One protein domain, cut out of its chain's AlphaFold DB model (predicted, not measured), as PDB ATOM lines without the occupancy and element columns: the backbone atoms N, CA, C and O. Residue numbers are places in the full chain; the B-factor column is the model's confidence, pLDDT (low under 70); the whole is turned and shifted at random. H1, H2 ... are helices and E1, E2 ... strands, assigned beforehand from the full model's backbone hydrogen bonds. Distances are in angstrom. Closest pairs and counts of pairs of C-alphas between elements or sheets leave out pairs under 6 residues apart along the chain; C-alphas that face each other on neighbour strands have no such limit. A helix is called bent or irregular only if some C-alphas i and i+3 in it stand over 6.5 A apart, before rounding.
ATOM      1  N   THR A  16     -43.901 -35.551  62.464       87.56
ATOM      2  CA  THR A  16     -42.477 -35.210  62.524       87.56
ATOM      3  C   THR A  16     -41.655 -36.366  61.981       87.56
ATOM      4  O   THR A  16     -41.760 -37.492  62.462       87.56
ATOM      5  N   VAL A  17     -40.822 -36.087  60.984       86.38
ATOM      6  CA  VAL A  17     -39.973 -37.077  60.321       86.38
ATOM      7  C   VAL A  17     -38.524 -36.631  60.436       86.38
ATOM      8  O   VAL A  17     -38.182 -35.474  60.174       86.38
ATOM      9  N   ALA A  18     -37.656 -37.554  60.843       83.94
ATOM     10  CA  ALA A  18     -36.221 -37.331  60.755       83.94
ATOM     11  C   ALA A  18     -35.815 -37.150  59.285       83.94
ATOM     12  O   ALA A  18     -36.461 -37.677  58.381       83.94
ATOM     13  N   GLY A  19     -34.756 -36.386  59.040       79.25
ATOM     14  CA  GLY A  19     -34.132 -36.317  57.728       79.25
ATOM     15  C   GLY A  19     -33.425 -37.622  57.362       79.25
ATOM     16  O   GLY A  19     -33.834 -38.718  57.744       79.25
ATOM     17  N   ALA A  20     -32.347 -37.511  56.596       77.50
ATOM     18  CA  ALA A  20     -31.569 -38.682  56.222       77.50
ATOM     19  C   ALA A  20     -30.812 -39.271  57.442       77.50
ATOM     20  O   ALA A  20     -30.771 -38.674  58.514       77.50
ATOM     21  N   SER A  21     -30.220 -40.461  57.311       80.81
ATOM     22  CA  SER A  21     -29.485 -41.099  58.418       80.81
ATOM     23  C   SER A  21     -28.338 -40.225  58.953       80.81
ATOM     24  O   SER A  21     -27.571 -39.657  58.175       80.81
ATOM     25  N   ALA A  22     -28.147 -40.195  60.278       75.75
ATOM     26  CA  ALA A  22     -27.016 -39.522  60.929       75.75
ATOM     27  C   ALA A  22     -25.644 -40.127  60.560       75.75
ATOM     28  O   ALA A  22     -24.608 -39.509  60.789       75.75
ATOM     29  N   VAL A  23     -25.623 -41.306  59.932       84.00
ATOM     30  CA  VAL A  23     -24.403 -41.924  59.386       84.00
ATOM     31  C   VAL A  23     -23.882 -41.161  58.160       84.00
ATOM     32  O   VAL A  23     -22.685 -41.183  57.888       84.00
ATOM     33  N   LEU A  24     -24.740 -40.440  57.433       84.44
ATOM     34  CA  LEU A  24     -24.352 -39.691  56.233       84.44
ATOM     35  C   LEU A  24     -23.317 -38.588  56.482       84.44
ATOM     36  O   LEU A  24     -22.327 -38.570  55.752       84.44
ATOM     37  N   PRO A  25     -23.479 -37.680  57.467       84.88
ATOM     38  CA  PRO A  25     -22.443 -36.696  57.760       84.88
ATOM     39  C   PRO A  25     -21.126 -37.350  58.193       84.88
ATOM     40  O   PRO A  25     -20.072 -36.887  57.771       84.88
ATOM     41  N   LEU A  26     -21.160 -38.454  58.951       87.19
ATOM     42  CA  LEU A  26     -19.947 -39.185  59.342       87.19
ATOM     43  C   LEU A  26     -19.240 -39.812  58.135       87.19
ATOM     44  O   LEU A  26     -18.038 -39.630  57.957       87.19
ATOM     45  N   GLY A  27     -19.990 -40.502  57.272       89.31
ATOM     46  CA  GLY A  27     -19.461 -41.085  56.037       89.31
ATOM     47  C   GLY A  27     -18.913 -40.024  55.082       89.31
ATOM     48  O   GLY A  27     -17.898 -40.244  54.429       89.31
ATOM     49  N   TRP A  28     -19.531 -38.844  55.050       93.25
ATOM     50  CA  TRP A  28     -19.025 -37.711  54.286       93.25
ATOM     51  C   TRP A  28     -17.705 -37.157  54.842       93.25
ATOM     52  O   TRP A  28     -16.785 -36.902  54.067       93.25
ATOM     53  N   VAL A  29     -17.570 -37.022  56.167       92.25
ATOM     54  CA  VAL A  29     -16.301 -36.613  56.801       92.25
ATOM     55  C   VAL A  29     -15.198 -37.637  56.522       92.25
ATOM     56  O   VAL A  29     -14.089 -37.252  56.157       92.25
ATOM     57  N   ALA A  30     -15.504 -38.933  56.625       92.12
ATOM     58  CA  ALA A  30     -14.561 -39.993  56.274       92.12
ATOM     59  C   ALA A  30     -14.136 -39.908  54.799       92.12
ATOM     60  O   ALA A  30     -12.949 -40.006  54.488       92.12
ATOM     61  N   TRP A  31     -15.086 -39.658  53.892       94.19
ATOM     62  CA  TRP A  31     -14.799 -39.461  52.472       94.19
ATOM     63  C   TRP A  31     -13.904 -38.246  52.217       94.19
ATOM     64  O   TRP A  31     -12.949 -38.350  51.452       94.19
ATOM     65  N   LEU A  32     -14.149 -37.116  52.886       91.19
ATOM     66  CA  LEU A  32     -13.272 -35.948  52.800       91.19
ATOM     67  C   LEU A  32     -11.850 -36.244  53.276       91.19
ATOM     68  O   LEU A  32     -10.897 -35.842  52.613       91.19
ATOM     69  N   ALA A  33     -11.701 -36.934  54.408       91.12
ATOM     70  CA  ALA A  33     -10.390 -37.286  54.942       91.12
ATOM     71  C   ALA A  33      -9.623 -38.194  53.968       91.12
ATOM     72  O   ALA A  33      -8.455 -37.941  53.672       91.12
ATOM     73  N   LEU A  34     -10.300 -39.197  53.401       89.62
ATOM     74  CA  LEU A  34      -9.731 -40.050  52.358       89.62
ATOM     75  C   LEU A  34      -9.349 -39.242  51.115       89.62
ATOM     76  O   LEU A  34      -8.244 -39.398  50.605       89.62
ATOM     77  N   ALA A  35     -10.224 -38.349  50.655       88.12
ATOM     78  CA  ALA A  35      -9.958 -37.499  49.501       88.12
ATOM     79  C   ALA A  35      -8.807 -36.514  49.741       88.12
ATOM     80  O   ALA A  35      -8.165 -36.123  48.780       88.12
ATOM     81  N   ALA A  36      -8.512 -36.130  50.983       86.62
ATOM     82  CA  ALA A  36      -7.363 -35.285  51.305       86.62
ATOM     83  C   ALA A  36      -6.044 -36.076  51.387       86.62
ATOM     84  O   ALA A  36      -5.004 -35.572  50.975       86.62
ATOM     85  N   LEU A  37      -6.078 -37.299  51.928       86.69
ATOM     86  CA  LEU A  37      -4.870 -38.044  52.311       86.69
ATOM     87  C   LEU A  37      -4.436 -39.103  51.290       86.69
ATOM     88  O   LEU A  37      -3.246 -39.358  51.133       86.69
ATOM     89  N   ALA A  38      -5.382 -39.732  50.591       83.19
ATOM     90  CA  ALA A  38      -5.103 -40.799  49.631       83.19
ATOM     91  C   ALA A  38      -4.552 -40.348  48.258       83.19
ATOM     92  O   ALA A  38      -3.859 -41.154  47.629       83.19
ATOM     93  N   PRO A  39      -4.815 -39.126  47.735       77.50
ATOM     94  CA  PRO A  39      -4.386 -38.771  46.382       77.50
ATOM     95  C   PRO A  39      -2.879 -38.772  46.169       77.50
ATOM     96  O   PRO A  39      -2.454 -39.072  45.063       77.50
ATOM     97  N   SER A  40      -2.072 -38.472  47.187       75.50
ATOM     98  CA  SER A  40      -0.607 -38.525  47.090       75.50
ATOM     99  C   SER A  40      -0.108 -39.953  46.835       75.50
ATOM    100  O   SER A  40       0.741 -40.169  45.972       75.50
ATOM    101  N   LEU A  41      -0.709 -40.938  47.509       81.94
ATOM    102  CA  LEU A  41      -0.447 -42.362  47.291       81.94
ATOM    103  C   LEU A  41      -0.946 -42.817  45.915       81.94
ATOM    104  O   LEU A  41      -0.226 -43.495  45.190       81.94
ATOM    105  N   LEU A  42      -2.156 -42.412  45.516       80.06
ATOM    106  CA  LEU A  42      -2.711 -42.752  44.199       80.06
ATOM    107  C   LEU A  42      -1.932 -42.103  43.050       80.06
ATOM    108  O   LEU A  42      -1.769 -42.720  41.998       80.06
ATOM    109  N   ALA A  43      -1.428 -40.884  43.243       79.25
ATOM    110  CA  ALA A  43      -0.661 -40.161  42.237       79.25
ATOM    111  C   ALA A  43       0.673 -40.848  41.928       79.25
ATOM    112  O   ALA A  43       1.125 -40.773  40.787       79.25
ATOM    113  N   ALA A  44       1.258 -41.572  42.887       82.06
ATOM    114  CA  ALA A  44       2.457 -42.374  42.651       82.06
ATOM    115  C   ALA A  44       2.227 -43.511  41.635       82.06
ATOM    116  O   ALA A  44       3.160 -43.897  40.937       82.06
ATOM    117  N   TYR A  45       0.993 -44.018  41.514       86.19
ATOM    118  CA  TYR A  45       0.646 -45.117  40.602       86.19
ATOM    119  C   TYR A  45      -0.065 -44.660  39.322       86.19
ATOM    120  O   TYR A  45       0.145 -45.237  38.259       86.19
ATOM    121  N   LEU A  46      -0.930 -43.646  39.415       83.69
ATOM    122  CA  LEU A  46      -1.841 -43.228  38.337       83.69
ATOM    123  C   LEU A  46      -1.539 -41.824  37.794       83.69
ATOM    124  O   LEU A  46      -2.229 -41.341  36.891       83.69
ATOM    125  N   GLY A  47      -0.554 -41.135  38.371       83.88
ATOM    126  CA  GLY A  47      -0.345 -39.708  38.161       83.88
ATOM    127  C   GLY A  47      -1.428 -38.843  38.819       83.88
ATOM    128  O   GLY A  47      -2.482 -39.308  39.262       83.88
ATOM    129  N   SER A  48      -1.175 -37.538  38.860       79.19
ATOM    130  CA  SER A  48      -2.069 -36.536  39.458       79.19
ATOM    131  C   SER A  48      -3.468 -36.518  38.829       79.19
ATOM    132  O   SER A  48      -4.480 -36.470  39.533       79.19
ATOM    133  N   ALA A  49      -3.536 -36.617  37.499       80.88
ATOM    134  CA  ALA A  49      -4.795 -36.652  36.763       80.88
ATOM    135  C   ALA A  49      -5.613 -37.918  37.072       80.88
ATOM    136  O   ALA A  49      -6.825 -37.829  37.283       80.88
ATOM    137  N   GLY A  50      -4.960 -39.083  37.151       81.94
ATOM    138  CA  GLY A  50      -5.618 -40.350  37.469       81.94
ATOM    139  C   GLY A  50      -6.157 -40.394  38.901       81.94
ATOM    140  O   GLY A  50      -7.299 -40.804  39.114       81.94
ATOM    141  N   ALA A  51      -5.394 -39.880  39.871       83.75
ATOM    142  CA  ALA A  51      -5.845 -39.758  41.258       83.75
ATOM    143  C   ALA A  51      -7.090 -38.860  41.382       83.75
ATOM    144  O   ALA A  51      -8.060 -39.223  42.051       83.75
ATOM    145  N   MET A  52      -7.111 -37.717  40.686       84.50
ATOM    146  CA  MET A  52      -8.272 -36.827  40.700       84.50
ATOM    147  C   MET A  52      -9.491 -37.441  40.002       84.50
ATOM    148  O   MET A  52     -10.612 -37.320  40.503       84.50
ATOM    149  N   LEU A  53      -9.298 -38.132  38.874       84.44
ATOM    150  CA  LEU A  53     -10.381 -38.856  38.203       84.44
ATOM    151  C   LEU A  53     -11.018 -39.895  39.127       84.44
ATOM    152  O   LEU A  53     -12.245 -39.995  39.153       84.44
ATOM    153  N   ALA A  54     -10.223 -40.617  39.920       86.69
ATOM    154  CA  ALA A  54     -10.743 -41.567  40.899       86.69
ATOM    155  C   ALA A  54     -11.625 -40.871  41.953       86.69
ATOM    156  O   ALA A  54     -12.762 -41.298  42.170       86.69
ATOM    157  N   VAL A  55     -11.158 -39.760  42.537       86.94
ATOM    158  CA  VAL A  55     -11.931 -38.981  43.524       86.94
ATOM    159  C   VAL A  55     -13.240 -38.464  42.924       86.94
ATOM    160  O   VAL A  55     -14.305 -38.652  43.512       86.94
ATOM    161  N   VAL A  56     -13.194 -37.866  41.731       85.81
ATOM    162  CA  VAL A  56     -14.391 -37.341  41.057       85.81
ATOM    163  C   VAL A  56     -15.371 -38.463  40.715       85.81
ATOM    164  O   VAL A  56     -16.573 -38.306  40.925       85.81
ATOM    165  N   THR A  57     -14.878 -39.607  40.239       86.88
ATOM    166  CA  THR A  57     -15.720 -40.748  39.849       86.88
ATOM    167  C   THR A  57     -16.412 -41.367  41.061       86.88
ATOM    168  O   THR A  57     -17.629 -41.560  41.041       86.88
ATOM    169  N   VAL A  58     -15.670 -41.623  42.143       89.88
ATOM    170  CA  VAL A  58     -16.239 -42.144  43.398       89.88
ATOM    171  C   VAL A  58     -17.217 -41.138  43.997       89.88
ATOM    172  O   VAL A  58     -18.351 -41.496  44.312       89.88
ATOM    173  N   GLY A  59     -16.830 -39.863  44.072       88.00
ATOM    174  CA  GLY A  59     -17.700 -38.792  44.547       88.00
ATOM    175  C   GLY A  59     -18.998 -38.688  43.748       88.00
ATOM    176  O   GLY A  59     -20.069 -38.468  44.307       88.00
ATOM    177  N   TRP A  60     -18.935 -38.898  42.435       85.06
ATOM    178  CA  TRP A  60     -20.102 -38.854  41.560       85.06
ATOM    179  C   TRP A  60     -21.014 -40.070  41.747       85.06
ATOM    180  O   TRP A  60     -22.241 -39.929  41.772       85.06
ATOM    181  N   LEU A  61     -20.438 -41.260  41.943       85.31
ATOM    182  CA  LEU A  61     -21.196 -42.462  42.306       85.31
ATOM    183  C   LEU A  61     -21.916 -42.278  43.650       85.31
ATOM    184  O   LEU A  61     -23.098 -42.622  43.762       85.31
ATOM    185  N   LEU A  62     -21.240 -41.676  44.633       86.44
ATOM    186  CA  LEU A  62     -21.820 -41.322  45.931       86.44
ATOM    187  C   LEU A  62     -22.928 -40.273  45.783       86.44
ATOM    188  O   LEU A  62     -24.025 -40.492  46.286       86.44
ATOM    189  N   ALA A  63     -22.713 -39.208  45.003       81.75
ATOM    190  CA  ALA A  63     -23.719 -38.171  44.744       81.75
ATOM    191  C   ALA A  63     -25.017 -38.722  44.131       81.75
ATOM    192  O   ALA A  63     -26.089 -38.142  44.299       81.75
ATOM    193  N   ARG A  64     -24.929 -39.839  43.400       78.06
ATOM    194  CA  ARG A  64     -26.087 -40.516  42.800       78.06
ATOM    195  C   ARG A  64     -26.772 -41.501  43.729       78.06
ATOM    196  O   ARG A  64     -27.914 -41.877  43.455       78.06
ATOM    197  N   SER A  65     -26.073 -41.960  44.757       78.75
ATOM    198  CA  SER A  65     -26.495 -43.080  45.603       78.75
ATOM    199  C   SER A  65     -26.822 -42.661  47.032       78.75
ATOM    200  O   SER A  65     -27.483 -43.412  47.741       78.75
ATOM    201  N   ALA A  66     -26.382 -41.475  47.445       79.38
ATOM    202  CA  ALA A  66     -26.602 -40.928  48.768       79.38
ATOM    203  C   ALA A  66     -27.217 -39.519  48.684       79.38
ATOM    204  O   ALA A  66     -26.877 -38.742  47.787       79.38
ATOM    205  N   PRO A  67     -28.116 -39.165  49.619       78.19
ATOM    206  CA  PRO A  67     -28.603 -37.796  49.766       78.19
ATOM    207  C   PRO A  67     -27.491 -36.838  50.226       78.19
ATOM    208  O   PRO A  67     -26.359 -37.234  50.514       78.19
ATOM    209  N   GLU A  68     -27.807 -35.544  50.297       82.19
ATOM    210  CA  GLU A  68     -26.868 -34.537  50.796       82.19
ATOM    211  C   GLU A  68     -26.549 -34.799  52.285       82.19
ATOM    212  O   GLU A  68     -27.479 -34.990  53.071       82.19
ATOM    213  N   PRO A  69     -25.282 -34.728  52.734       81.44
ATOM    214  CA  PRO A  69     -24.922 -34.986  54.134       81.44
ATOM    215  C   PRO A  69     -25.672 -34.087  55.125       81.44
ATOM    216  O   PRO A  69     -26.056 -34.521  56.209       81.44
ATOM    217  N   SER A  70     -25.950 -32.839  54.725       80.00
ATOM    218  CA  SER A  70     -26.705 -31.884  55.543       80.00
ATOM    219  C   SER A  70     -28.169 -32.283  55.771       80.00
ATOM    220  O   SER A  70     -28.780 -31.805  56.726       80.00
ATOM    221  N   GLU A  71     -28.741 -33.162  54.939       77.88
ATOM    222  CA  GLU A  71     -30.085 -33.708  55.166       77.88
ATOM    223  C   GLU A  71     -30.119 -34.639  56.378       77.88
ATOM    224  O   GLU A  71     -31.172 -34.757  57.002       77.88
ATOM    225  N   GLY A  72     -28.981 -35.231  56.762       77.69
ATOM    226  CA  GLY A  72     -28.863 -36.037  57.979       77.69
ATOM    227  C   GLY A  72     -29.023 -35.240  59.275       77.69
ATOM    228  O   GLY A  72     -29.257 -35.806  60.337       77.69
ATOM    229  N   LEU A  73     -28.928 -33.911  59.190       80.94
ATOM    230  CA  LEU A  73     -29.058 -32.994  60.324       80.94
ATOM    231  C   LEU A  73     -30.417 -32.286  60.360       80.94
ATOM    232  O   LEU A  73     -30.637 -31.416  61.203       80.94
ATOM    233  N   ARG A  74     -31.317 -32.605  59.423       85.19
ATOM    234  CA  ARG A  74     -32.619 -31.945  59.309       85.19
ATOM    235  C   ARG A  74     -33.720 -32.747  59.978       85.19
ATOM    236  O   ARG A  74     -33.677 -33.973  60.043       85.19
ATOM    237  N   ARG A  75     -34.743 -32.033  60.434       87.69
ATOM    238  CA  ARG A  75     -36.029 -32.591  60.853       87.69
ATOM    239  C   ARG A  75     -37.130 -31.898  60.072       87.69
ATOM    240  O   ARG A  75     -37.077 -30.686  59.869       87.69
ATOM    241  N   TYR A  76     -38.110 -32.669  59.640       88.56
ATOM    242  CA  TYR A  76     -39.253 -32.171  58.895       88.56
ATOM    243  C   TYR A  76     -40.495 -32.319  59.753       88.56
ATOM    244  O   TYR A  76     -40.701 -33.359  60.371       88.56
ATOM    245  N   HIS A  77     -41.301 -31.273  59.796       89.81
ATOM    246  CA  HIS A  77     -42.583 -31.265  60.466       89.81
ATOM    247  C   HIS A  77     -43.647 -30.916  59.432       89.81
ATOM    248  O   HIS A  77     -43.551 -29.887  58.765       89.81
ATOM    249  N   LEU A  78     -44.591 -31.827  59.236       90.31
ATOM    250  CA  LEU A  78     -45.750 -31.640  58.382       90.31
ATOM    251  C   LEU A  78     -46.925 -31.342  59.307       90.31
ATOM    252  O   LEU A  78     -47.284 -32.195  60.122       90.31
ATOM    253  N   ASP A  79     -47.469 -30.143  59.154       88.50
ATOM    254  CA  ASP A  79     -48.654 -29.654  59.853       88.50
ATOM    255  C   ASP A  79     -49.828 -29.559  58.854       88.50
ATOM    256  O   ASP A  79     -49.690 -29.856  57.660       88.50
ATOM    257  N   GLU A  80     -50.992 -29.121  59.311       85.81
ATOM    258  CA  GLU A  80     -52.195 -28.930  58.505       85.81
ATOM    259  C   GLU A  80     -52.040 -27.830  57.456       85.81
ATOM    260  O   GLU A  80     -52.560 -27.967  56.350       85.81
ATOM    261  N   ALA A  81     -51.303 -26.762  57.775       86.38
ATOM    262  CA  ALA A  81     -51.156 -25.591  56.908       86.38
ATOM    263  C   ALA A  81     -49.866 -25.596  56.072       86.38
ATOM    264  O   ALA A  81     -49.845 -25.073  54.953       86.38
ATOM    265  N   GLU A  82     -48.775 -26.160  56.598       90.56
ATOM    266  CA  GLU A  82     -47.458 -26.037  55.976       90.56
ATOM    267  C   GLU A  82     -46.497 -27.195  56.265       90.56
ATOM    268  O   GLU A  82     -46.642 -27.973  57.209       90.56
ATOM    269  N   VAL A  83     -45.450 -27.261  55.442       90.19
ATOM    270  CA  VAL A  83     -44.247 -28.056  55.688       90.19
ATOM    271  C   VAL A  83     -43.173 -27.179  56.292       90.19
ATOM    272  O   VAL A  83     -42.777 -26.164  55.711       90.19
ATOM    273  N   ILE A  84     -42.615 -27.632  57.404       90.38
ATOM    274  CA  ILE A  84     -41.521 -26.971  58.101       90.38
ATOM    275  C   ILE A  84     -40.282 -27.864  58.033       90.38
ATOM    276  O   ILE A  84     -40.276 -28.999  58.499       90.38
ATOM    277  N   ALA A  85     -39.199 -27.343  57.467       88.25
ATOM    278  CA  ALA A  85     -37.878 -27.951  57.521       88.25
ATOM    279  C   ALA A  85     -37.020 -27.216  58.554       88.25
ATOM    280  O   ALA A  85     -36.727 -26.027  58.402       88.25
ATOM    281  N   MET A  86     -36.591 -27.939  59.582       87.88
ATOM    282  CA  MET A  86     -35.702 -27.467  60.639       87.88
ATOM    283  C   MET A  86     -34.297 -28.007  60.377       87.88
ATOM    284  O   MET A  86     -34.092 -29.220  60.329       87.88
ATOM    285  N   GLY A  87     -33.336 -27.111  60.170       81.88
ATOM    286  CA  GLY A  87     -31.922 -27.433  59.992       81.88
ATOM    287  C   GLY A  87     -31.043 -26.956  61.153       81.88
ATOM    288  O   GLY A  87     -31.538 -26.338  62.101       81.88
ATOM    289  N   PRO A  88     -29.725 -27.216  61.081       71.81
ATOM    290  CA  PRO A  88     -28.776 -26.746  62.086       71.81
ATOM    291  C   PRO A  88     -28.770 -25.209  62.184       71.81
ATOM    292  O   PRO A  88     -28.970 -24.513  61.189       71.81
ATOM    293  N   GLY A  89     -28.541 -24.676  63.391       62.22
ATOM    294  CA  GLY A  89     -28.334 -23.237  63.615       62.22
ATOM    295  C   GLY A  89     -29.571 -22.346  63.432       62.22
ATOM    296  O   GLY A  89     -29.452 -21.262  62.875       62.22
ATOM    297  N   ARG A  90     -30.759 -22.784  63.879       62.28
ATOM    298  CA  ARG A  90     -32.051 -22.060  63.747       62.28
ATOM    299  C   ARG A  90     -32.535 -21.847  62.305       62.28
ATOM    300  O   ARG A  90     -33.478 -21.092  62.082       62.28
ATOM    301  N   ALA A  91     -31.944 -22.525  61.321       77.56
ATOM    302  CA  ALA A  91     -32.410 -22.457  59.942       77.56
ATOM    303  C   ALA A  91     -33.779 -23.146  59.808       77.56
ATOM    304  O   ALA A  91     -33.858 -24.366  59.668       77.56
ATOM    305  N   VAL A  92     -34.858 -22.363  59.841       84.62
ATOM    306  CA  VAL A  92     -36.228 -22.844  59.629       84.62
ATOM    307  C   VAL A  92     -36.706 -22.392  58.257       84.62
ATOM    308  O   VAL A  92     -36.667 -21.209  57.924       84.62
ATOM    309  N   ARG A  93     -37.162 -23.344  57.442       86.50
ATOM    310  CA  ARG A  93     -37.796 -23.073  56.149       86.50
ATOM    311  C   ARG A  93     -39.222 -23.581  56.190       86.50
ATOM    312  O   ARG A  93     -39.440 -24.729  56.553       86.50
ATOM    313  N   ARG A  94     -40.161 -22.736  55.793       90.94
ATOM    314  CA  ARG A  94     -41.592 -23.040  55.777       90.94
ATOM    315  C   ARG A  94     -42.110 -23.028  54.348       90.94
ATOM    316  O   ARG A  94     -41.647 -22.207  53.552       90.94
ATOM    317  N   LEU A  95     -43.033 -23.910  54.009       91.38
ATOM    318  CA  LEU A  95     -43.706 -23.931  52.715       91.38
ATOM    319  C   LEU A  95     -45.176 -24.293  52.941       91.38
ATOM    320  O   LEU A  95     -45.454 -25.454  53.242       91.38
ATOM    321  N   PRO A  96     -46.100 -23.326  52.815       91.38
ATOM    322  CA  PRO A  96     -47.530 -23.597  52.864       91.38
ATOM    323  C   PRO A  96     -47.942 -24.576  51.770       91.38
ATOM    324  O   PRO A  96     -47.436 -24.487  50.648       91.38
ATOM    325  N   TRP A  97     -48.882 -25.474  52.072       89.75
ATOM    326  CA  TRP A  97     -49.367 -26.456  51.096       89.75
ATOM    327  C   TRP A  97     -49.955 -25.792  49.849       89.75
ATOM    328  O   TRP A  97     -49.670 -26.224  48.738       89.75
ATOM    329  N   SER A  98     -50.683 -24.687  50.034       88.06
ATOM    330  CA  SER A  98     -51.294 -23.892  48.959       88.06
ATOM    331  C   SER A  98     -50.292 -23.223  48.019       88.06
ATOM    332  O   SER A  98     -50.665 -22.780  46.940       88.06
ATOM    333  N   GLN A  99     -49.024 -23.111  48.420       91.00
ATOM    334  CA  GLN A  99     -47.983 -22.519  47.584       91.00
ATOM    335  C   GLN A  99     -47.226 -23.564  46.770       91.00
ATOM    336  O   GLN A  99     -46.380 -23.178  45.964       91.00
ATOM    337  N   VAL A 100     -47.466 -24.861  46.993       90.56
ATOM    338  CA  VAL A 100     -46.777 -25.936  46.277       90.56
ATOM    339  C   VAL A 100     -47.323 -26.030  44.858       90.56
ATOM    340  O   VAL A 100     -48.473 -26.388  44.657       90.56
ATOM    341  N   VAL A 101     -46.460 -25.769  43.879       89.00
ATOM    342  CA  VAL A 101     -46.789 -25.828  42.443       89.00
ATOM    343  C   VAL A 101     -46.203 -27.086  41.803       89.00
ATOM    344  O   VAL A 101     -46.666 -27.578  40.773       89.00
ATOM    345  N   THR A 102     -45.131 -27.626  42.386       88.75
ATOM    346  CA  THR A 102     -44.470 -28.809  41.846       88.75
ATOM    347  C   THR A 102     -44.120 -29.814  42.934       88.75
ATOM    348  O   THR A 102     -43.462 -29.488  43.921       88.75
ATOM    349  N   LEU A 103     -44.523 -31.063  42.708       90.62
ATOM    350  CA  LEU A 103     -44.180 -32.243  43.490       90.62
ATOM    351  C   LEU A 103     -43.404 -33.216  42.603       90.62
ATOM    352  O   LEU A 103     -43.910 -33.697  41.592       90.62
ATOM    353  N   THR A 104     -42.173 -33.534  42.985       88.31
ATOM    354  CA  THR A 104     -41.314 -34.446  42.219       88.31
ATOM    355  C   THR A 104     -40.766 -35.553  43.102       88.31
ATOM    356  O   THR A 104     -40.201 -35.291  44.163       88.31
ATOM    357  N   GLU A 105     -40.840 -36.793  42.626       86.25
ATOM    358  CA  GLU A 105     -40.137 -37.912  43.239       86.25
ATOM    359  C   GLU A 105     -38.700 -38.044  42.708       86.25
ATOM    360  O   GLU A 105     -38.452 -38.349  41.540       86.25
ATOM    361  N   ALA A 106     -37.732 -37.817  43.595       78.56
ATOM    362  CA  ALA A 106     -36.324 -38.122  43.382       78.56
ATOM    363  C   ALA A 106     -35.955 -39.461  44.049       78.56
ATOM    364  O   ALA A 106     -36.705 -40.010  44.850       78.56
ATOM    365  N   ARG A 107     -34.755 -39.981  43.754       74.94
ATOM    366  CA  ARG A 107     -34.311 -41.325  44.182       74.94
ATOM    367  C   ARG A 107     -34.432 -41.581  45.693       74.94
ATOM    368  O   ARG A 107     -34.727 -42.701  46.088       74.94
ATOM    369  N   HIS A 108     -34.197 -40.559  46.515       74.88
ATOM    370  CA  HIS A 108     -34.186 -40.669  47.981       74.88
ATOM    371  C   HIS A 108     -35.073 -39.630  48.676       74.88
ATOM    372  O   HIS A 108     -35.086 -39.556  49.903       74.88
ATOM    373  N   ALA A 109     -35.790 -38.808  47.909       82.56
ATOM    374  CA  ALA A 109     -36.510 -37.670  48.456       82.56
ATOM    375  C   ALA A 109     -37.716 -37.285  47.601       82.56
ATOM    376  O   ALA A 109     -37.714 -37.467  46.386       82.56
ATOM    377  N   LEU A 110     -38.707 -36.676  48.239       86.75
ATOM    378  CA  LEU A 110     -39.797 -35.965  47.583       86.75
ATOM    379  C   LEU A 110     -39.475 -34.479  47.606       86.75
ATOM    380  O   LEU A 110     -39.188 -33.914  48.659       86.75
ATOM    381  N   VAL A 111     -39.478 -33.851  46.443       87.88
ATOM    382  CA  VAL A 111     -39.148 -32.439  46.294       87.88
ATOM    383  C   VAL A 111     -40.433 -31.651  46.092       87.88
ATOM    384  O   VAL A 111     -41.173 -31.916  45.149       87.88
ATOM    385  N   LEU A 112     -40.663 -30.685  46.977       89.75
ATOM    386  CA  LEU A 112     -41.721 -29.687  46.874       89.75
ATOM    387  C   LEU A 112     -41.111 -28.366  46.419       89.75
ATOM    388  O   LEU A 112     -40.143 -27.894  47.024       89.75
ATOM    389  N   GLU A 113     -41.683 -27.764  45.386       89.06
ATOM    390  CA  GLU A 113     -41.300 -26.449  44.872       89.06
ATOM    391  C   GLU A 113     -42.533 -25.551  44.779       89.06
ATOM    392  O   GLU A 113     -43.608 -25.984  44.361       89.06
ATOM    393  N   GLY A 114     -42.382 -24.304  45.221       88.06
ATOM    394  CA  GLY A 114     -43.509 -23.398  45.389       88.06
ATOM    395  C   GLY A 114     -43.142 -22.117  46.131       88.06
ATOM    396  O   GLY A 114     -42.257 -22.138  46.988       88.06
ATOM    397  N   GLY A 115     -43.762 -20.985  45.787       83.00
ATOM    398  CA  GLY A 115     -43.526 -19.704  46.479       83.00
ATOM    399  C   GLY A 115     -42.051 -19.262  46.527       83.00
ATOM    400  O   GLY A 115     -41.595 -18.721  47.534       83.00
ATOM    401  N   GLY A 116     -41.262 -19.578  45.489       82.50
ATOM    402  CA  GLY A 116     -39.813 -19.314  45.441       82.50
ATOM    403  C   GLY A 116     -38.969 -20.187  46.384       82.50
ATOM    404  O   GLY A 116     -37.772 -19.952  46.562       82.50
ATOM    405  N   ARG A 117     -39.573 -21.201  47.009       84.12
ATOM    406  CA  ARG A 117     -38.933 -22.110  47.961       84.12
ATOM    407  C   ARG A 117     -38.911 -23.530  47.403       84.12
ATOM    408  O   ARG A 117     -39.735 -23.926  46.586       84.12
ATOM    409  N   ARG A 118     -37.933 -24.298  47.879       84.38
ATOM    410  CA  ARG A 118     -37.736 -25.710  47.547       84.38
ATOM    411  C   ARG A 118     -37.424 -26.490  48.813       84.38
ATOM    412  O   ARG A 118     -36.458 -26.152  49.509       84.38
ATOM    413  N   LEU A 119     -38.213 -27.519  49.099       87.06
ATOM    414  CA  LEU A 119     -38.023 -28.429  50.229       87.06
ATOM    415  C   LEU A 119     -37.827 -29.858  49.720       87.06
ATOM    416  O   LEU A 119     -38.541 -30.301  48.830       87.06
ATOM    417  N   ARG A 120     -36.851 -30.576  50.285       85.75
ATOM    418  CA  ARG A 120     -36.596 -31.997  50.004       85.75
ATOM    419  C   ARG A 120     -36.992 -32.791  51.241       85.75
ATOM    420  O   ARG A 120     -36.390 -32.606  52.289       85.75
ATOM    421  N   LEU A 121     -38.014 -33.622  51.133       86.81
ATOM    422  CA  LEU A 121     -38.530 -34.475  52.196       86.81
ATOM    423  C   LEU A 121     -38.013 -35.905  52.020       86.81
ATOM    424  O   LEU A 121     -37.844 -36.338  50.881       86.81
ATOM    425  N   PRO A 122     -37.791 -36.667  53.100       85.12
ATOM    426  CA  PRO A 122     -37.408 -38.070  52.991       85.12
ATOM    427  C   PRO A 122     -38.516 -38.888  52.318       85.12
ATOM    428  O   PRO A 122     -39.709 -38.655  52.534       85.12
ATOM    429  N   LEU A 123     -38.119 -39.881  51.522       81.06
ATOM    430  CA  LEU A 123     -39.042 -40.803  50.856       81.06
ATOM    431  C   LEU A 123     -39.580 -41.855  51.846       81.06
ATOM    432  O   LEU A 123     -39.225 -43.029  51.784       81.06
ATOM    433  N   ALA A 124     -40.420 -41.424  52.788       83.25
ATOM    434  CA  ALA A 124     -41.037 -42.276  53.801       83.25
ATOM    435  C   ALA A 124     -42.534 -42.481  53.519       83.25
ATOM    436  O   ALA A 124     -43.225 -41.548  53.111       83.25
ATOM    437  N   ALA A 125     -43.060 -43.682  53.783       81.50
ATOM    438  CA  ALA A 125     -44.478 -44.012  53.598       81.50
ATOM    439  C   ALA A 125     -45.472 -42.986  54.198       81.50
ATOM    440  O   ALA A 125     -46.376 -42.577  53.469       81.50
ATOM    441  N   ASP A 160     -33.682 -30.575  38.952       51.59
ATOM    442  CA  ASP A 160     -32.745 -30.752  40.034       51.59
ATOM    443  C   ASP A 160     -31.527 -29.938  39.605       51.59
ATOM    444  O   ASP A 160     -30.786 -30.369  38.710       51.59
ATOM    445  N   PRO A 161     -31.301 -28.732  40.157       51.50
ATOM    446  CA  PRO A 161     -29.946 -28.285  40.233       51.50
ATOM    447  C   PRO A 161     -29.268 -29.414  41.029       51.50
ATOM    448  O   PRO A 161     -29.546 -29.645  42.207       51.50
ATOM    449  N   LEU A 162     -28.351 -30.113  40.369       57.91
ATOM    450  CA  LEU A 162     -27.413 -31.012  41.016       57.91
ATOM    451  C   LEU A 162     -26.254 -30.276  41.746       57.91
ATOM    452  O   LEU A 162     -25.302 -30.969  42.080       57.91
ATOM    453  N   PRO A 163     -26.200 -28.944  42.042       62.09
ATOM    454  CA  PRO A 163     -24.978 -28.376  42.571       62.09
ATOM    455  C   PRO A 163     -24.769 -28.757  44.029       62.09
ATOM    456  O   PRO A 163     -23.629 -28.728  44.448       62.09
ATOM    457  N   ARG A 164     -25.793 -29.126  44.816       69.19
ATOM    458  CA  ARG A 164     -25.594 -29.369  46.256       69.19
ATOM    459  C   ARG A 164     -25.082 -30.766  46.578       69.19
ATOM    460  O   ARG A 164     -24.055 -30.871  47.236       69.19
ATOM    461  N   ALA A 165     -25.726 -31.822  46.084       75.88
ATOM    462  CA  ALA A 165     -25.202 -33.179  46.250       75.88
ATOM    463  C   ALA A 165     -23.815 -33.327  45.599       75.88
ATOM    464  O   ALA A 165     -22.917 -33.875  46.230       75.88
ATOM    465  N   LEU A 166     -23.596 -32.757  44.403       78.38
ATOM    466  CA  LEU A 166     -22.254 -32.710  43.806       78.38
ATOM    467  C   LEU A 166     -21.294 -31.832  44.604       78.38
ATOM    468  O   LEU A 166     -20.136 -32.206  44.735       78.38
ATOM    469  N   ALA A 167     -21.730 -30.698  45.162       82.25
ATOM    470  CA  ALA A 167     -20.852 -29.885  46.003       82.25
ATOM    471  C   ALA A 167     -20.328 -30.679  47.191       82.25
ATOM    472  O   ALA A 167     -19.128 -30.650  47.451       82.25
ATOM    473  N   TRP A 168     -21.204 -31.421  47.864       86.44
ATOM    474  CA  TRP A 168     -20.814 -32.233  49.005       86.44
ATOM    475  C   TRP A 168     -19.978 -33.445  48.593       86.44
ATOM    476  O   TRP A 168     -18.906 -33.653  49.148       86.44
ATOM    477  N   TRP A 169     -20.428 -34.241  47.628       87.56
ATOM    478  CA  TRP A 169     -19.809 -35.537  47.339       87.56
ATOM    479  C   TRP A 169     -18.678 -35.487  46.307       87.56
ATOM    480  O   TRP A 169     -17.827 -36.373  46.315       87.56
ATOM    481  N   VAL A 170     -18.632 -34.460  45.451       86.69
ATOM    482  CA  VAL A 170     -17.645 -34.319  44.364       86.69
ATOM    483  C   VAL A 170     -16.752 -33.101  44.566       86.69
ATOM    484  O   VAL A 170     -15.542 -33.260  44.669       86.69
ATOM    485  N   TYR A 171     -17.306 -31.885  44.625       84.88
ATOM    486  CA  TYR A 171     -16.489 -30.666  44.557       84.88
ATOM    487  C   TYR A 171     -15.680 -30.416  45.827       84.88
ATOM    488  O   TYR A 171     -14.495 -30.121  45.720       84.88
ATOM    489  N   ALA A 172     -16.271 -30.561  47.016       88.00
ATOM    490  CA  ALA A 172     -15.525 -30.403  48.264       88.00
ATOM    491  C   ALA A 172     -14.397 -31.455  48.406       88.00
ATOM    492  O   ALA A 172     -13.261 -31.057  48.664       88.00
ATOM    493  N   PRO A 173     -14.633 -32.754  48.139       88.12
ATOM    494  CA  PRO A 173     -13.573 -33.763  48.082       88.12
ATOM    495  C   PRO A 173     -12.526 -33.509  46.993       88.12
ATOM    496  O   PRO A 173     -11.340 -33.677  47.251       88.12
ATOM    497  N   ALA A 174     -12.922 -33.057  45.799       85.69
ATOM    498  CA  ALA A 174     -11.973 -32.710  44.738       85.69
ATOM    499  C   ALA A 174     -11.091 -31.510  45.123       85.69
ATOM    500  O   ALA A 174      -9.894 -31.511  44.844       85.69
ATOM    501  N   LEU A 175     -11.648 -30.504  45.807       85.56
ATOM    502  CA  LEU A 175     -10.870 -29.398  46.372       85.56
ATOM    503  C   LEU A 175      -9.886 -29.898  47.435       85.56
ATOM    504  O   LEU A 175      -8.711 -29.542  47.382       85.56
ATOM    505  N   ALA A 176     -10.337 -30.762  48.350       85.62
ATOM    506  CA  ALA A 176      -9.473 -31.378  49.355       85.62
ATOM    507  C   ALA A 176      -8.336 -32.193  48.713       85.62
ATOM    508  O   ALA A 176      -7.186 -32.065  49.123       85.62
ATOM    509  N   ALA A 177      -8.631 -32.949  47.652       84.31
ATOM    510  CA  ALA A 177      -7.641 -33.715  46.901       84.31
ATOM    511  C   ALA A 177      -6.626 -32.831  46.166       84.31
ATOM    512  O   ALA A 177      -5.430 -33.131  46.150       84.31
ATOM    513  N   GLY A 178      -7.086 -31.720  45.583       81.94
ATOM    514  CA  GLY A 178      -6.218 -30.726  44.951       81.94
ATOM    515  C   GLY A 178      -5.221 -30.123  45.942       81.94
ATOM    516  O   GLY A 178      -4.031 -30.052  45.634       81.94
ATOM    517  N   LEU A 179      -5.694 -29.758  47.141       82.56
ATOM    518  CA  LEU A 179      -4.860 -29.249  48.238       82.56
ATOM    519  C   LEU A 179      -3.936 -30.327  48.834       82.56
ATOM    520  O   LEU A 179      -2.825 -30.012  49.247       82.56
ATOM    521  N   GLY A 180      -4.372 -31.589  48.844       74.19
ATOM    522  CA  GLY A 180      -3.636 -32.742  49.377       74.19
ATOM    523  C   GLY A 180      -2.561 -33.331  48.454       74.19
ATOM    524  O   GLY A 180      -1.969 -34.355  48.792       74.19
ATOM    525  N   GLY A 181      -2.298 -32.715  47.295       67.38
ATOM    526  CA  GLY A 181      -1.174 -33.086  46.422       67.38
ATOM    527  C   GLY A 181      -1.537 -33.530  45.003       67.38
ATOM    528  O   GLY A 181      -0.632 -33.807  44.219       67.38
ATOM    529  N   ALA A 182      -2.820 -33.556  44.617       62.19
ATOM    530  CA  ALA A 182      -3.215 -33.862  43.232       62.19
ATOM    531  C   ALA A 182      -2.971 -32.693  42.247       62.19
ATOM    532  O   ALA A 182      -3.004 -32.890  41.034       62.19
ATOM    533  N   GLY A 183      -2.705 -31.479  42.744       67.00
ATOM    534  CA  GLY A 183      -2.338 -30.320  41.923       67.00
ATOM    535  C   GLY A 183      -3.499 -29.679  41.144       67.00
ATOM    536  O   GLY A 183      -4.601 -30.216  41.022       67.00
ATOM    537  N   SER A 184      -3.247 -28.485  40.594       70.31
ATOM    538  CA  SER A 184      -4.252 -27.649  39.911       70.31
ATOM    539  C   SER A 184      -4.776 -28.249  38.600       70.31
ATOM    540  O   SER A 184      -5.935 -28.033  38.249       70.31
ATOM    541  N   ALA A 185      -3.967 -29.062  37.911       64.62
ATOM    542  CA  ALA A 185      -4.372 -29.775  36.697       64.62
ATOM    543  C   ALA A 185      -5.544 -30.746  36.946       64.62
ATOM    544  O   ALA A 185      -6.412 -30.901  36.088       64.62
ATOM    545  N   GLY A 186      -5.634 -31.338  38.144       61.22
ATOM    546  CA  GLY A 186      -6.771 -32.178  38.524       61.22
ATOM    547  C   GLY A 186      -8.082 -31.388  38.651       61.22
ATOM    548  O   GLY A 186      -9.142 -31.862  38.241       61.22
ATOM    549  N   LEU A 187      -8.037 -30.151  39.156       66.81
ATOM    550  CA  LEU A 187      -9.245 -29.327  39.319       66.81
ATOM    551  C   LEU A 187      -9.907 -28.989  37.974       66.81
ATOM    552  O   LEU A 187     -11.137 -28.942  37.891       66.81
ATOM    553  N   ALA A 188      -9.116 -28.840  36.907       71.19
ATOM    554  CA  ALA A 188      -9.637 -28.655  35.555       71.19
ATOM    555  C   ALA A 188     -10.467 -29.867  35.084       71.19
ATOM    556  O   ALA A 188     -11.538 -29.696  34.499       71.19
ATOM    557  N   VAL A 189     -10.038 -31.091  35.413       67.25
ATOM    558  CA  VAL A 189     -10.772 -32.327  35.087       67.25
ATOM    559  C   VAL A 189     -12.117 -32.382  35.815       67.25
ATOM    560  O   VAL A 189     -13.139 -32.693  35.200       67.25
ATOM    561  N   ALA A 190     -12.158 -32.010  37.098       65.38
ATOM    562  CA  ALA A 190     -13.405 -31.948  37.866       65.38
ATOM    563  C   ALA A 190     -14.415 -30.955  37.255       65.38
ATOM    564  O   ALA A 190     -15.618 -31.233  37.200       65.38
ATOM    565  N   LEU A 191     -13.925 -29.821  36.742       70.56
ATOM    566  CA  LEU A 191     -14.746 -28.810  36.078       70.56
ATOM    567  C   LEU A 191     -15.310 -29.309  34.734       70.56
ATOM    568  O   LEU A 191     -16.492 -29.109  34.454       70.56
ATOM    569  N   VAL A 192     -14.505 -30.017  33.933       74.56
ATOM    570  CA  VAL A 192     -14.956 -30.625  32.669       74.56
ATOM    571  C   VAL A 192     -16.027 -31.687  32.915       74.56
ATOM    572  O   VAL A 192     -17.065 -31.666  32.252       74.56
ATOM    573  N   VAL A 193     -15.840 -32.571  33.901       69.75
ATOM    574  CA  VAL A 193     -16.839 -33.598  34.255       69.75
ATOM    575  C   VAL A 193     -18.156 -32.954  34.706       69.75
ATOM    576  O   VAL A 193     -19.233 -33.392  34.294       69.75
ATOM    577  N   ALA A 194     -18.090 -31.868  35.483       67.06
ATOM    578  CA  ALA A 194     -19.272 -31.111  35.895       67.06
ATOM    579  C   ALA A 194     -20.038 -30.503  34.708       67.06
ATOM    580  O   ALA A 194     -21.272 -30.561  34.660       67.06
ATOM    581  N   LEU A 195     -19.322 -29.917  33.746       71.31
ATOM    582  CA  LEU A 195     -19.920 -29.341  32.539       71.31
ATOM    583  C   LEU A 195     -20.521 -30.423  31.634       71.31
ATOM    584  O   LEU A 195     -21.653 -30.270  31.167       71.31
ATOM    585  N   ALA A 196     -19.812 -31.538  31.447       72.38
ATOM    586  CA  ALA A 196     -20.296 -32.678  30.677       72.38
ATOM    587  C   ALA A 196     -21.590 -33.249  31.275       72.38
ATOM    588  O   ALA A 196     -22.552 -33.503  30.547       72.38
ATOM    589  N   GLU A 197     -21.674 -33.374  32.604       69.44
ATOM    590  CA  GLU A 197     -22.896 -33.852  33.246       69.44
ATOM    591  C   GLU A 197     -24.071 -32.892  33.038       69.44
ATOM    592  O   GLU A 197     -25.182 -33.340  32.746       69.44
ATOM    593  N   ARG A 198     -23.846 -31.573  33.112       68.44
ATOM    594  CA  ARG A 198     -24.898 -30.592  32.798       68.44
ATOM    595  C   ARG A 198     -25.382 -30.726  31.359       68.44
ATOM    596  O   ARG A 198     -26.590 -30.636  31.129       68.44
ATOM    597  N   GLY A 199     -24.476 -30.984  30.417       65.44
ATOM    598  CA  GLY A 199     -24.814 -31.272  29.023       65.44
ATOM    599  C   GLY A 199     -25.694 -32.517  28.890       65.44
ATOM    600  O   GLY A 199     -26.792 -32.443  28.336       65.44
ATOM    601  N   VAL A 200     -25.271 -33.640  29.478       66.94
ATOM    602  CA  VAL A 200     -26.014 -34.916  29.441       66.94
ATOM    603  C   VAL A 200     -27.366 -34.807  30.151       66.94
ATOM    604  O   VAL A 200     -28.375 -35.291  29.635       66.94
ATOM    605  N   ALA A 201     -27.423 -34.149  31.309       64.31
ATOM    606  CA  ALA A 201     -28.664 -33.906  32.034       64.31
ATOM    607  C   ALA A 201     -29.622 -33.041  31.206       64.31
ATOM    608  O   ALA A 201     -30.807 -33.352  31.120       64.31
ATOM    609  N   SER A 202     -29.113 -32.002  30.539       62.19
ATOM    610  CA  SER A 202     -29.908 -31.137  29.660       62.19
ATOM    611  C   SER A 202     -30.431 -31.872  28.425       62.19
ATOM    612  O   SER A 202     -31.593 -31.703  28.056       62.19
ATOM    613  N   ALA A 203     -29.620 -32.741  27.821       63.81
ATOM    614  CA  ALA A 203     -30.046 -33.584  26.707       63.81
ATOM    615  C   ALA A 203     -31.130 -34.587  27.140       63.81
ATOM    616  O   ALA A 203     -32.186 -34.672  26.509       63.81
ATOM    617  N   ARG A 204     -30.933 -35.276  28.274       65.69
ATOM    618  CA  ARG A 204     -31.933 -36.196  28.847       65.69
ATOM    619  C   ARG A 204     -33.238 -35.493  29.213       65.69
ATOM    620  O   ARG A 204     -34.298 -36.084  29.041       65.69
ATOM    621  N   ARG A 205     -33.189 -34.230  29.660       65.31
ATOM    622  CA  ARG A 205     -34.396 -33.421  29.911       65.31
ATOM    623  C   ARG A 205     -35.248 -33.248  28.670       65.31
ATOM    624  O   ARG A 205     -36.458 -33.431  28.736       65.31
ATOM    625  N   ARG A 206     -34.618 -32.876  27.553       63.03
ATOM    626  CA  ARG A 206     -35.335 -32.671  26.288       63.03
ATOM    627  C   ARG A 206     -35.933 -33.977  25.780       63.03
ATOM    628  O   ARG A 206     -37.052 -33.959  25.290       63.03
TER     629      ARG A 206
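Overview. This is residues 16 to 125 and 160 to 206 of the 298 residues of an uncharacterized protein of Deltaproteobacteria bacterium (UniProt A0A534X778). Two lobes lie end to end: a small sandwich of two sheets with crossed strands, E1 E2 E3 E4 and E5 E6 E7, and a bundle of three helices running up and down, H1, H2 and H4a. Short H3 lies between the lobes, and H4b folds back from the far end of the bundle. The printed part has 157 residues, of mixed class, with four named helices and seven named strands in the order E1 H1 H2 H3 E2 E3 E4 E5 E6 E7 H4; both sheets are antiparallel, in the orders just given. The whole is elongated, 58 by 36 by 25 A, and only just compact, close to loose, with a radius of gyration of the C-alphas of 17.8 A.

Arrangement. Start with the sheet of E1, residues 16 to 18, E2, 75 to 78, E3, 82 to 86, and E4, 92 to 96. Across E1 and E2 find N 17 and O 76 at 2.8 A; across the hairpin E2 and E3, N 77 and O 84 at 2.8 A; across the hairpin E3 and E4, N 85 and O 93 at 2.8 A. The second sheet has E5, residues 100 to 105, E6, 109 to 114, and E7, 117 to 122, with N 104 and O 111 at 2.9 A and N 112 and O 119 at 2.8 A. E2 E3 E4 and E5 E6 E7 are meanders, each strand the antiparallel neighbour of the one before. The two sheets are face to face, their strands at 65 degrees. H3, residues 69 to 73, only grazes the first sheet; it touches residues 23 to 28 alone of H1, residues 23 to 37, closest at C-alphas 69 and 25, 4.7 A. H4, residues 163 to 206, was assigned as one helix by its hydrogen bonds but is bent, with C-alphas 181 and 184 9.0 A apart: H4a is 163 to 181, H4b 184 to 206. H4a touches H1, closest at C-alphas 177 and 36, 4.7 A, and H2, residues 39 to 65, at C-alphas 170 and 59, 4.5 A, a shallow tilt of 11 degrees, opposite ways. H2 is irregular, C-alphas 45 and 48 being 9.1 A apart, and so is H4a, C-alphas 169 and 172 being 6.8 A apart. Every O i to N i+4 pair is within hydrogen-bond range in H1, against 19 of 23 in H2, 12 of 15 in H4a, 17 of 19 in H4b and 0 of 1 in H3, where 2 of 2 O i to N i+3 pairs are.

Along the chain. Find C-alpha 16 at (-42.477, -35.210, 62.524), where E1 begins. H1 spans 21.1 A and H2 22.5 A; H4a spans 24.6 A from C-alpha 163 at (-24.978, -28.376, 42.571), and H4b 34.3 A to C-alpha 206 at (-35.335, -32.671, 26.288).

Size, cuts and confidence. The C-alphas of Ala 44 and Glu 80 are the two farthest apart, 58.5 A. Residues 126 to 159 are not printed, and C-alphas 125 and 160 are 22.3 A apart across that cut; the links printed whole are tight. The mean pLDDT of the printed part is 80.7, with 27 residues under 70, among them 160 to 164 and 197 to 206.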